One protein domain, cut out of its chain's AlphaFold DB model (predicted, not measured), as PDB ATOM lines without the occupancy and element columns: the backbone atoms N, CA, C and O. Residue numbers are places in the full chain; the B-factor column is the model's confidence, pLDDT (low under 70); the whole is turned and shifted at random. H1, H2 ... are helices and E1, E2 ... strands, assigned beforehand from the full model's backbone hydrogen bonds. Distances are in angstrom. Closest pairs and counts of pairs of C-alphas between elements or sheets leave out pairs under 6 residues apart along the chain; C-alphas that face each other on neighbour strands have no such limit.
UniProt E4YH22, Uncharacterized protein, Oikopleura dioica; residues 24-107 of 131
ATOM      1  N   TRP A  24      -0.554  27.664  47.941       55.94
ATOM      2  CA  TRP A  24      -0.549  26.773  46.772       55.94
ATOM      3  C   TRP A  24       0.758  25.968  46.637       55.94
ATOM      4  O   TRP A  24       0.701  24.787  46.296       55.94
ATOM      5  N   GLY A  25       1.914  26.546  46.988       68.56
ATOM      6  CA  GLY A  25       3.194  25.829  47.012       68.56
ATOM      7  C   GLY A  25       3.244  24.765  48.113       68.56
ATOM      8  O   GLY A  25       3.799  23.684  47.914       68.56
ATOM      9  N   SER A  26       2.576  25.013  49.245       61.97
ATOM     10  CA  SER A  26       2.460  24.045  50.344       61.97
ATOM     11  C   SER A  26       1.540  22.871  49.999       61.97
ATOM     12  O   SER A  26       1.842  21.732  50.364       61.97
ATOM     13  N   TYR A  27       0.448  23.105  49.263       68.06
ATOM     14  CA  TYR A  27      -0.416  22.028  48.763       68.06
ATOM     15  C   TYR A  27       0.249  21.204  47.661       68.06
ATOM     16  O   TYR A  27       0.105  19.984  47.668       68.06
ATOM     17  N   LEU A  28       1.024  21.826  46.767       70.75
ATOM     18  CA  LEU A  28       1.838  21.086  45.800       70.75
ATOM     19  C   LEU A  28       2.925  20.265  46.478       70.75
ATOM     20  O   LEU A  28       3.096  19.096  46.148       70.75
ATOM     21  N   THR A  29       3.606  20.846  47.464       67.06
ATOM     22  CA  THR A  29       4.616  20.137  48.252       67.06
ATOM     23  C   THR A  29       3.983  18.950  48.968       67.06
ATOM     24  O   THR A  29       4.489  17.841  48.862       67.06
ATOM     25  N   ARG A  30       2.811  19.121  49.597       64.12
ATOM     26  CA  ARG A  30       2.058  18.010  50.200       64.12
ATOM     27  C   ARG A  30       1.578  16.987  49.175       64.12
ATOM     28  O   ARG A  30       1.656  15.797  49.459       64.12
ATOM     29  N   GLY A  31       1.110  17.405  48.002       67.25
ATOM     30  CA  GLY A  31       0.680  16.513  46.923       67.25
ATOM     31  C   GLY A  31       1.834  15.681  46.362       67.25
ATOM     32  O   GLY A  31       1.691  14.472  46.215       67.25
ATOM     33  N   LEU A  32       3.001  16.295  46.157       64.31
ATOM     34  CA  LEU A  32       4.236  15.630  45.738       64.31
ATOM     35  C   LEU A  32       4.794  14.720  46.827       64.31
ATOM     36  O   LEU A  32       5.232  13.623  46.525       64.31
ATOM     37  N   GLN A  33       4.750  15.126  48.094       65.19
ATOM     38  CA  GLN A  33       5.251  14.327  49.216       65.19
ATOM     39  C   GLN A  33       4.332  13.130  49.521       65.19
ATOM     40  O   GLN A  33       4.800  12.046  49.875       65.19
ATOM     41  N   SER A  34       3.027  13.292  49.279       60.78
ATOM     42  CA  SER A  34       2.049  12.198  49.280       60.78
ATOM     43  C   SER A  34       2.265  11.271  48.081       60.78
ATOM     44  O   SER A  34       2.307  10.059  48.253       60.78
ATOM     45  N   ALA A  35       2.481  11.819  46.879       54.62
ATOM     46  CA  ALA A  35       2.763  11.047  45.668       54.62
ATOM     47  C   ALA A  35       4.133  10.348  45.704       54.62
ATOM     48  O   ALA A  35       4.260   9.253  45.175       54.62
ATOM     49  N   ALA A  36       5.129  10.913  46.389       54.22
ATOM     50  CA  ALA A  36       6.450  10.323  46.591       54.22
ATOM     51  C   ALA A  36       6.406   9.079  47.493       54.22
ATOM     52  O   ALA A  36       7.238   8.194  47.342       54.22
ATOM     53  N   SER A  37       5.401   8.975  48.375       55.38
ATOM     54  CA  SER A  37       5.130   7.764  49.172       55.38
ATOM     55  C   SER A  37       4.380   6.680  48.378       55.38
ATOM     56  O   SER A  37       4.320   5.533  48.812       55.38
ATOM     57  N   TYR A  38       3.828   7.037  47.211       51.22
ATOM     58  CA  TYR A  38       3.225   6.127  46.234       51.22
ATOM     59  C   TYR A  38       4.075   5.944  44.985       51.22
ATOM     60  O   TYR A  38       3.631   5.215  44.105       51.22
ATOM     61  N   LEU A  39       5.262   6.562  44.887       55.53
ATOM     62  CA  LEU A  39       6.244   6.180  43.883       55.53
ATOM     63  C   LEU A  39       6.690   4.776  44.278       55.53
ATOM     64  O   LEU A  39       7.453   4.620  45.234       55.53
ATOM     65  N   PRO A  40       6.173   3.732  43.610       43.53
ATOM     66  CA  PRO A  40       6.588   2.381  43.900       43.53
ATOM     67  C   PRO A  40       8.091   2.350  43.663       43.53
ATOM     68  O   PRO A  40       8.583   2.913  42.680       43.53
ATOM     69  N   SER A  41       8.818   1.639  44.511       54.84
ATOM     70  CA  SER A  41      10.242   1.339  44.341       54.84
ATOM     71  C   SER A  41      10.589   0.679  42.986       54.84
ATOM     72  O   SER A  41      11.761   0.442  42.723       54.84
ATOM     73  N   GLY A  42       9.599   0.435  42.111       51.97
ATOM     74  CA  GLY A  42       9.730  -0.032  40.728       51.97
ATOM     75  C   GLY A  42       9.273   0.929  39.608       51.97
ATOM     76  O   GLY A  42       9.349   0.543  38.451       51.97
ATOM     77  N   VAL A  43       8.813   2.169  39.864       49.34
ATOM     78  CA  VAL A  43       8.426   3.111  38.765       49.34
ATOM     79  C   VAL A  43       9.579   4.030  38.339       49.34
ATOM     80  O   VAL A  43       9.522   4.658  37.282       49.34
ATOM     81  N   SER A  44      10.709   3.993  39.055       51.06
ATOM     82  CA  SER A  44      11.983   4.503  38.523       51.06
ATOM     83  C   SER A  44      12.387   3.809  37.211       51.06
ATOM     84  O   SER A  44      13.172   4.373  36.451       51.06
ATOM     85  N   GLU A  45      11.868   2.608  36.952       52.59
ATOM     86  CA  GLU A  45      12.119   1.821  35.742       52.59
ATOM     87  C   GLU A  45      11.230   2.279  34.570       52.59
ATOM     88  O   GLU A  45      11.657   2.297  33.420       52.59
ATOM     89  N   VAL A  46      10.021   2.779  34.851       54.12
ATOM     90  CA  VAL A  46       9.118   3.349  33.832       54.12
ATOM     91  C   VAL A  46       9.625   4.711  33.344       54.12
ATOM     92  O   VAL A  46       9.503   5.037  32.169       54.12
ATOM     93  N   LEU A  47      10.300   5.477  34.205       54.28
ATOM     94  CA  LEU A  47      11.000   6.711  33.817       54.28
ATOM     95  C   LEU A  47      12.328   6.453  33.074       54.28
ATOM     96  O   LEU A  47      12.962   7.392  32.598       54.28
ATOM     97  N   GLN A  48      12.762   5.193  32.949       57.03
ATOM     98  CA  GLN A  48      13.892   4.797  32.101       57.03
ATOM     99  C   GLN A  48      13.480   4.460  30.660       57.03
ATOM    100  O   GLN A  48      14.352   4.146  29.856       57.03
ATOM    101  N   GLN A  49      12.199   4.589  30.290       56.88
ATOM    102  CA  GLN A  49      11.660   4.215  28.969       56.88
ATOM    103  C   GLN A  49      12.166   5.044  27.763       56.88
ATOM    104  O   GLN A  49      11.615   4.934  26.672       56.88
ATOM    105  N   GLY A  50      13.228   5.837  27.911       60.91
ATOM    106  CA  GLY A  50      13.811   6.629  26.823       60.91
ATOM    107  C   GLY A  50      15.311   6.881  26.943       60.91
ATOM    108  O   GLY A  50      15.805   7.828  26.341       60.91
ATOM    109  N   ARG A  51      16.046   6.096  27.745       74.31
ATOM    110  CA  ARG A  51      17.507   6.232  27.831       74.31
ATOM    111  C   ARG A  51      18.206   5.162  27.008       74.31
ATOM    112  O   ARG A  51      17.911   3.978  27.149       74.31
ATOM    113  N   ASP A  52      19.159   5.599  26.192       84.88
ATOM    114  CA  ASP A  52      20.093   4.695  25.533       84.88
ATOM    115  C   ASP A  52      20.879   3.929  26.598       84.88
ATOM    116  O   ASP A  52      21.361   4.510  27.573       84.88
ATOM    117  N   PHE A  53      21.028   2.620  26.403       87.62
ATOM    118  CA  PHE A  53      21.860   1.801  27.278       87.62
ATOM    119  C   PHE A  53      23.318   2.274  27.248       87.62
ATOM    120  O   PHE A  53      23.948   2.379  28.295       87.62
ATOM    121  N   ALA A  54      23.844   2.585  26.059       91.69
ATOM    122  CA  ALA A  54      25.198   3.087  25.893       91.69
ATOM    123  C   ALA A  54      25.306   4.083  24.728       91.69
ATOM    124  O   ALA A  54      24.588   3.967  23.734       91.69
ATOM    125  N   THR A  55      26.230   5.040  24.827       91.81
ATOM    126  CA  THR A  55      26.414   6.112  23.837       91.81
ATOM    127  C   THR A  55      27.888   6.272  23.475       91.81
ATOM    128  O   THR A  55      28.724   6.497  24.344       91.81
ATOM    129  N   ALA A  56      28.216   6.234  22.182       93.06
ATOM    130  CA  ALA A  56      29.562   6.519  21.682       93.06
ATOM    131  C   ALA A  56      29.605   7.888  20.991       93.06
ATOM    132  O   ALA A  56      28.786   8.178  20.118       93.06
ATOM    133  N   LYS A  57      30.580   8.730  21.353       90.50
ATOM    134  CA  LYS A  57      30.785  10.040  20.720       90.50
ATOM    135  C   LYS A  57      31.849   9.951  19.639       90.50
ATOM    136  O   LYS A  57      33.005   9.614  19.907       90.50
ATOM    137  N   LEU A  58      31.452  10.279  18.416       89.00
ATOM    138  CA  LEU A  58      32.350  10.353  17.274       89.00
ATOM    139  C   LEU A  58      33.036  11.725  17.223       89.00
ATOM    140  O   LEU A  58      32.423  12.749  17.517       89.00
ATOM    141  N   HIS A  59      34.306  11.751  16.821       78.50
ATOM    142  CA  HIS A  59      35.093  12.989  16.729       78.50
ATOM    143  C   HIS A  59      34.670  13.890  15.555       78.50
ATOM    144  O   HIS A  59      34.959  15.085  15.556       78.50
ATOM    145  N   SER A  60      33.997  13.326  14.553       77.44
ATOM    146  CA  SER A  60      33.557  14.008  13.338       77.44
ATOM    147  C   SER A  60      32.033  13.972  13.220       77.44
ATOM    148  O   SER A  60      31.376  12.970  13.490       77.44
ATOM    149  N   CYS A  61      31.455  15.104  12.825       75.75
ATOM    150  CA  CYS A  61      30.015  15.281  12.686       75.75
ATOM    151  C   CYS A  61      29.623  15.290  11.200       75.75
ATOM    152  O   CYS A  61      30.362  15.818  10.373       75.75
ATOM    153  N   GLY A  62      28.452  14.740  10.860       81.25
ATOM    154  CA  GLY A  62      27.889  14.819   9.502       81.25
ATOM    155  C   GLY A  62      28.480  13.836   8.486       81.25
ATOM    156  O   GLY A  62      28.179  13.935   7.298       81.25
ATOM    157  N   LEU A  63      29.297  12.881   8.930       86.12
ATOM    158  CA  LEU A  63      29.808  11.815   8.073       86.12
ATOM    159  C   LEU A  63      28.851  10.627   8.034       86.12
ATOM    160  O   LEU A  63      28.300  10.215   9.061       86.12
ATOM    161  N   LYS A  64      28.721  10.025   6.849       90.81
ATOM    162  CA  LYS A  64      28.053   8.731   6.710       90.81
ATOM    163  C   LYS A  64      28.892   7.692   7.440       90.81
ATOM    164  O   LYS A  64      30.105   7.614   7.239       90.81
ATOM    165  N   ASN A  65      28.246   6.911   8.288       93.12
ATOM    166  CA  ASN A  65      28.901   5.870   9.055       93.12
ATOM    167  C   ASN A  65      28.043   4.604   9.077       93.12
ATOM    168  O   ASN A  65      26.830   4.658   8.877       93.12
ATOM    169  N   ILE A  66      28.709   3.471   9.266       94.62
ATOM    170  CA  ILE A  66      28.093   2.162   9.473       94.62
ATOM    171  C   ILE A  66      28.649   1.626  10.784       94.62
ATOM    172  O   ILE A  66      29.864   1.654  11.004       94.62
ATOM    173  N   SER A  67      27.763   1.134  11.643       94.75
ATOM    174  CA  SER A  67      28.121   0.603  12.952       94.75
ATOM    175  C   SER A  67      27.777  -0.874  13.087       94.75
ATOM    176  O   SER A  67      26.741  -1.319  12.595       94.75
ATOM    177  N   THR A  68      28.606  -1.621  13.811       97.19
ATOM    178  CA  THR A  68      28.317  -3.004  14.208       97.19
ATOM    179  C   THR A  68      28.808  -3.271  15.623       97.19
ATOM    180  O   THR A  68      29.788  -2.678  16.067       97.19
ATOM    181  N   ILE A  69      28.145  -4.190  16.320       96.06
ATOM    182  CA  ILE A  69      28.549  -4.654  17.648       96.06
ATOM    183  C   ILE A  69      29.068  -6.086  17.522       96.06
ATOM    184  O   ILE A  69      28.511  -6.885  16.769       96.06
ATOM    185  N   HIS A  70      30.141  -6.410  18.239       95.88
ATOM    186  CA  HIS A  70      30.684  -7.762  18.288       95.88
ATOM    187  C   HIS A  70      31.186  -8.114  19.689       95.88
ATOM    188  O   HIS A  70      31.727  -7.262  20.394       95.88
ATOM    189  N   GLU A  71      31.026  -9.374  20.083       96.00
ATOM    190  CA  GLU A  71      31.537  -9.889  21.351       96.00
ATOM    191  C   GLU A  71      32.913 -10.537  21.145       96.00
ATOM    192  O   GLU A  71      33.075 -11.411  20.295       96.00
ATOM    193  N   ILE A  72      33.911 -10.132  21.934       95.12
ATOM    194  CA  ILE A  72      35.249 -10.736  21.938       95.12
ATOM    195  C   ILE A  72      35.665 -10.962  23.389       95.12
ATOM    196  O   ILE A  72      35.844 -10.013  24.151       95.12
ATOM    197  N   GLY A  73      35.841 -12.224  23.785       92.94
ATOM    198  CA  GLY A  73      36.352 -12.562  25.116       92.94
ATOM    199  C   GLY A  73      35.494 -12.024  26.268       92.94
ATOM    200  O   GLY A  73      36.049 -11.526  27.244       92.94
ATOM    201  N   ARG A  74      34.156 -12.135  26.164       91.12
ATOM    202  CA  ARG A  74      33.155 -11.667  27.154       91.12
ATOM    203  C   ARG A  74      33.038 -10.146  27.293       91.12
ATOM    204  O   ARG A  74      32.443  -9.661  28.251       91.12
ATOM    205  N   LYS A  75      33.611  -9.396  26.356       95.00
ATOM    206  CA  LYS A  75      33.450  -7.947  26.231       95.00
ATOM    207  C   LYS A  75      32.744  -7.625  24.924       95.00
ATOM    208  O   LYS A  75      32.961  -8.315  23.927       95.00
ATOM    209  N   TYR A  76      31.950  -6.562  24.920       95.69
ATOM    210  CA  TYR A  76      31.281  -6.072  23.722       95.69
ATOM    211  C   TYR A  76      32.027  -4.871  23.152       95.69
ATOM    212  O   TYR A  76      32.408  -3.954  23.879       95.69
ATOM    213  N   TYR A  77      32.207  -4.873  21.837       97.00
ATOM    214  CA  TYR A  77      32.881  -3.812  21.106       97.00
ATOM    215  C   TYR A  77      31.957  -3.241  20.038       97.00
ATOM    216  O   TYR A  77      31.359  -3.989  19.265       97.00
ATOM    217  N   LEU A  78      31.874  -1.916  19.980       96.81
ATOM    218  CA  LEU A  78      31.204  -1.164  18.929       96.81
ATOM    219  C   LEU A  78      32.241  -0.705  17.902       96.81
ATOM    220  O   LEU A  78      33.162   0.050  18.216       96.81
ATOM    221  N   PHE A  79      32.059  -1.125  16.659       96.69
ATOM    222  CA  PHE A  79      32.864  -0.713  15.518       96.69
ATOM    223  C   PHE A  79      32.079   0.303  14.703       96.69
ATOM    224  O   PHE A  79      30.949   0.019  14.313       96.69
ATOM    225  N   VAL A  80      32.674   1.458  14.420       95.75
ATOM    226  CA  VAL A  80      32.058   2.518  13.612       95.75
ATOM    227  C   VAL A  80      32.991   2.866  12.460       95.75
ATOM    228  O   VAL A  80      34.034   3.489  12.658       95.75
ATOM    229  N   ALA A  81      32.627   2.447  11.252       94.00
ATOM    230  CA  ALA A  81      33.334   2.794  10.027       94.00
ATOM    231  C   ALA A  81      32.732   4.069   9.438       94.00
ATOM    232  O   ALA A  81      31.526   4.140   9.206       94.00
ATOM    233  N   CYS A  82      33.568   5.071   9.190       93.12
ATOM    234  CA  CYS A  82      33.161   6.391   8.730       93.12
ATOM    235  C   CYS A  82      33.648   6.654   7.302       93.12
ATOM    236  O   CYS A  82      34.699   6.169   6.876       93.12
ATOM    237  N   SER A  83      32.889   7.454   6.550       91.12
ATOM    238  CA  SER A  83      33.194   7.787   5.151       91.12
ATOM    239  C   SER A  83      34.453   8.640   4.962       91.12
ATOM    240  O   SER A  83      34.918   8.787   3.838       91.12
ATOM    241  N   ASP A  84      35.008   9.212   6.031       88.62
ATOM    242  CA  ASP A  84      36.304   9.907   6.025       88.62
ATOM    243  C   ASP A  84      37.507   8.948   6.037       88.62
ATOM    244  O   ASP A  84      38.658   9.392   6.048       88.62
ATOM    245  N   GLY A  85      37.254   7.637   6.029       91.44
ATOM    246  CA  GLY A  85      38.292   6.620   6.044       91.44
ATOM    247  C   GLY A  85      38.818   6.325   7.445       91.44
ATOM    248  O   GLY A  85      39.954   5.875   7.571       91.44
ATOM    249  N   HIS A  86      38.029   6.549   8.497       92.88
ATOM    250  CA  HIS A  86      38.370   6.107   9.849       92.88
ATOM    251  C   HIS A  86      37.460   4.976  10.335       92.88
ATOM    252  O   HIS A  86      36.259   4.953  10.079       92.88
ATOM    253  N   LEU A  87      38.056   4.035  11.064       94.62
ATOM    254  CA  LEU A  87      37.360   3.007  11.827       94.62
ATOM    255  C   LEU A  87      37.620   3.252  13.311       94.62
ATOM    256  O   LEU A  87      38.768   3.223  13.756       94.62
ATOM    257  N   TYR A  88      36.552   3.472  14.066       95.44
ATOM    258  CA  TYR A  88      36.594   3.658  15.509       95.44
ATOM    259  C   TYR A  88      36.140   2.381  16.208       95.44
ATOM    260  O   TYR A  88      35.163   1.758  15.794       95.44
ATOM    261  N   VAL A  89      36.853   1.998  17.262       96.25
ATOM    262  CA  VAL A  89      36.570   0.816  18.077       96.25
ATOM    263  C   VAL A  89      36.324   1.277  19.501       96.25
ATOM    264  O   VAL A  89      37.248   1.759  20.158       96.25
ATOM    265  N   TYR A  90      35.094   1.122  19.970       96.88
ATOM    266  CA  TYR A  90      34.690   1.446  21.330       96.88
ATOM    267  C   TYR A  90      34.421   0.171  22.127       96.88
ATOM    268  O   TYR A  90      33.891  -0.795  21.585       96.88
ATOM    269  N   GLU A  91      34.757   0.172  23.410       96.31
ATOM    270  CA  GLU A  91      34.332  -0.860  24.359       96.31
ATOM    271  C   GLU A  91      33.020  -0.426  25.015       96.31
ATOM    272  O   GLU A  91      32.871   0.730  25.424       96.31
ATOM    273  N   ILE A  92      32.072  -1.356  25.093       95.81
ATOM    274  CA  ILE A  92      30.783  -1.165  25.755       95.81
ATOM    275  C   ILE A  92      30.882  -1.765  27.159       95.81
ATOM    276  O   ILE A  92      31.129  -2.965  27.309       95.81
ATOM    277  N   ASP A  93      30.662  -0.938  28.180       92.50
ATOM    278  CA  ASP A  93      30.547  -1.403  29.562       92.50
ATOM    279  C   ASP A  93      29.181  -2.090  29.765       92.50
ATOM    280  O   ASP A  93      28.157  -1.543  29.346       92.50
ATOM    281  N   PRO A  94      29.115  -3.274  30.402       89.94
ATOM    282  CA  PRO A  94      27.846  -3.941  30.710       89.94
ATOM    283  C   PRO A  94      26.936  -3.139  31.655       89.94
ATOM    284  O   PRO A  94      25.740  -3.411  31.724       89.94
ATOM    285  N   SER A  95      27.477  -2.152  32.367       90.94
ATOM    286  CA  SER A  95      26.734  -1.204  33.203       90.94
ATOM    287  C   SER A  95      26.090  -0.075  32.386       90.94
ATOM    288  O   SER A  95      25.316   0.708  32.937       90.94
ATOM    289  N   GLY A  96      26.396   0.014  31.087       89.62
ATOM    290  CA  GLY A  96      25.918   1.059  30.188       89.62
ATOM    291  C   GLY A  96      26.694   2.376  30.295       89.62
ATOM    292  O   GLY A  96      27.767   2.453  30.896       89.62
ATOM    293  N   GLY A  97      26.147   3.435  29.698       90.44
ATOM    294  CA  GLY A  97      26.710   4.787  29.719       90.44
ATOM    295  C   GLY A  97      27.606   5.126  28.523       90.44
ATOM    296  O   GLY A  97      27.385   4.678  27.401       90.44
ATOM    297  N   GLU A  98      28.599   5.990  28.727       92.81
ATOM    298  CA  GLU A  98      29.463   6.456  27.638       92.81
ATOM    299  C   GLU A  98      30.495   5.387  27.245       92.81
ATOM    300  O   GLU A  98      31.267   4.914  28.077       92.81
ATOM    301  N   CYS A  99      30.516   5.001  25.966       94.25
ATOM    302  CA  CYS A  99      31.459   4.009  25.460       94.25
ATOM    303  C   CYS A  99      32.874   4.592  25.365       94.25
ATOM    304  O   CYS A  99      33.083   5.683  24.826       94.25
ATOM    305  N   ASN A 100      33.868   3.812  25.791       93.81
ATOM    306  CA  ASN A 100      35.269   4.224  25.765       93.81
ATOM    307  C   ASN A 100      35.896   3.930  24.402       93.81
ATOM    308  O   ASN A 100      35.877   2.785  23.951       93.81
ATOM    309  N   LEU A 101      36.491   4.935  23.749       95.38
ATOM    310  CA  LEU A 101      37.256   4.719  22.519       95.38
ATOM    311  C   LEU A 101      38.551   3.965  22.846       95.38
ATOM    312  O   LEU A 101      39.452   4.505  23.484       95.38
ATOM    313  N   ILE A 102      38.664   2.735  22.360       96.06
ATOM    314  CA  ILE A 102      39.839   1.878  22.549       96.06
ATOM    315  C   ILE A 102      40.867   2.128  21.455       96.06
ATOM    316  O   ILE A 102      42.079   2.136  21.696       96.06
ATOM    317  N   LYS A 103      40.391   2.291  20.219       95.31
ATOM    318  CA  LYS A 103      41.274   2.404  19.064       95.31
ATOM    319  C   LYS A 103      40.629   3.166  17.922       95.31
ATOM    320  O   LYS A 103      39.446   3.014  17.642       95.31
ATOM    321  N   GLN A 104      41.455   3.926  17.215       95.25
ATOM    322  CA  GLN A 104      41.124   4.511  15.924       95.25
ATOM    323  C   GLN A 104      42.102   3.972  14.883       95.25
ATOM    324  O   GLN A 104      43.317   3.964  15.097       95.25
ATOM    325  N   HIS A 105      41.567   3.534  13.751       95.00
ATOM    326  CA  HIS A 105      42.326   3.085  12.596       95.00
ATOM    327  C   HIS A 105      42.007   3.966  11.395       95.00
ATOM    328  O   HIS A 105      40.868   4.389  11.212       95.00
ATOM    329  N   LYS A 106      43.010   4.218  10.553       92.81
ATOM    330  CA  LYS A 106      42.815   4.841   9.245       92.81
ATOM    331  C   LYS A 106      42.697   3.743   8.195       92.81
ATOM    332  O   LYS A 106      43.641   2.988   7.970       92.81
ATOM    333  N   LEU A 107      41.537   3.657   7.562       90.88
ATOM    334  CA  LEU A 107      41.262   2.773   6.445       90.88
ATOM    335  C   LEU A 107      41.924   3.362   5.195       90.88
ATOM    336  O   LEU A 107      41.380   4.238   4.527       90.88
TER     337      LEU A 107
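Overview. This is residues 24 to 107 of the 131 residues of an uncharacterized protein of Oikopleura dioica (UniProt E4YH22). Four strands side by side, E1 to E4, make one strongly twisted sheet, and a long arm sticks out from this body: residues 24 to 50, which stand free and have the single helix H1 at their far end. The link between H1 and E1 is tied in just before the sheet by a short pairing of residues 54 to 55 with residues 97 to 98, parallel. The printed part has 84 residues, with one named helix and then four named strands along the chain, in the class mixed, helices and strands. The sheet's order is E1 - E2 - E3 - E4, all antiparallel, a meander, each strand the antiparallel neighbour of the one before. The whole is extended, with a radius of gyration of the C-alphas of 20.5 A and spans of 62 by 32 by 16 A, of which the arm makes much of the length.

Arrangement. E2, residues 75 to 82, is an inner strand and forms a hairpin with the edge strand E1, residues 65 to 72. Their directions stand at 159 degrees; N 68 and O 79 are within hydrogen-bond range at 2.9 A, and so are N 77 and O 70 at 2.8 A. The C-alphas of Asn 65 and Cys 82 face each other at 4.3 A. E2 forms another hairpin with the inner strand E3, residues 86 to 92, at 157 degrees, where N 80 and O 88 are 2.9 A apart, within hydrogen-bond range. E3 and the edge strand E4, residues 100 to 106, are a hairpin at 161 degrees, with N 89 and O 103 within hydrogen-bond range at 2.8 A. E1 and E4 are apart. From edge to edge the strands' lines turn by 61 degrees. H1, residues 24 to 36, is not on the sheet, with 0 pairs of C-alphas within 10 A. In H1 every O i to N i+4 pair is within hydrogen-bond range.

Along the chain. E1 is 22.0 A long from first to last C-alpha and begins at C-alpha 65, (28.901, 5.870, 9.055). E2 is 22.6 A long, E3 19.1 A and E4 18.2 A; E4 ends at C-alpha 106, (42.815, 4.841, 9.245). H1 is 17.9 A long and begins at C-alpha 24, (-0.549, 26.773, 46.772).

Size, cuts and confidence. The C-alphas of Trp 24 and Leu 107 are the two farthest apart, at 62.9 A. Without residues 24 to 50, the body of 57 residues spans 30 by 26 by 15 A. The link from H1 to E1, residues 37 to 64, is long. The printed part has no cut. Its mean pLDDT is 81.1, and residues 24 to 27 and 29 to 50 are under 70.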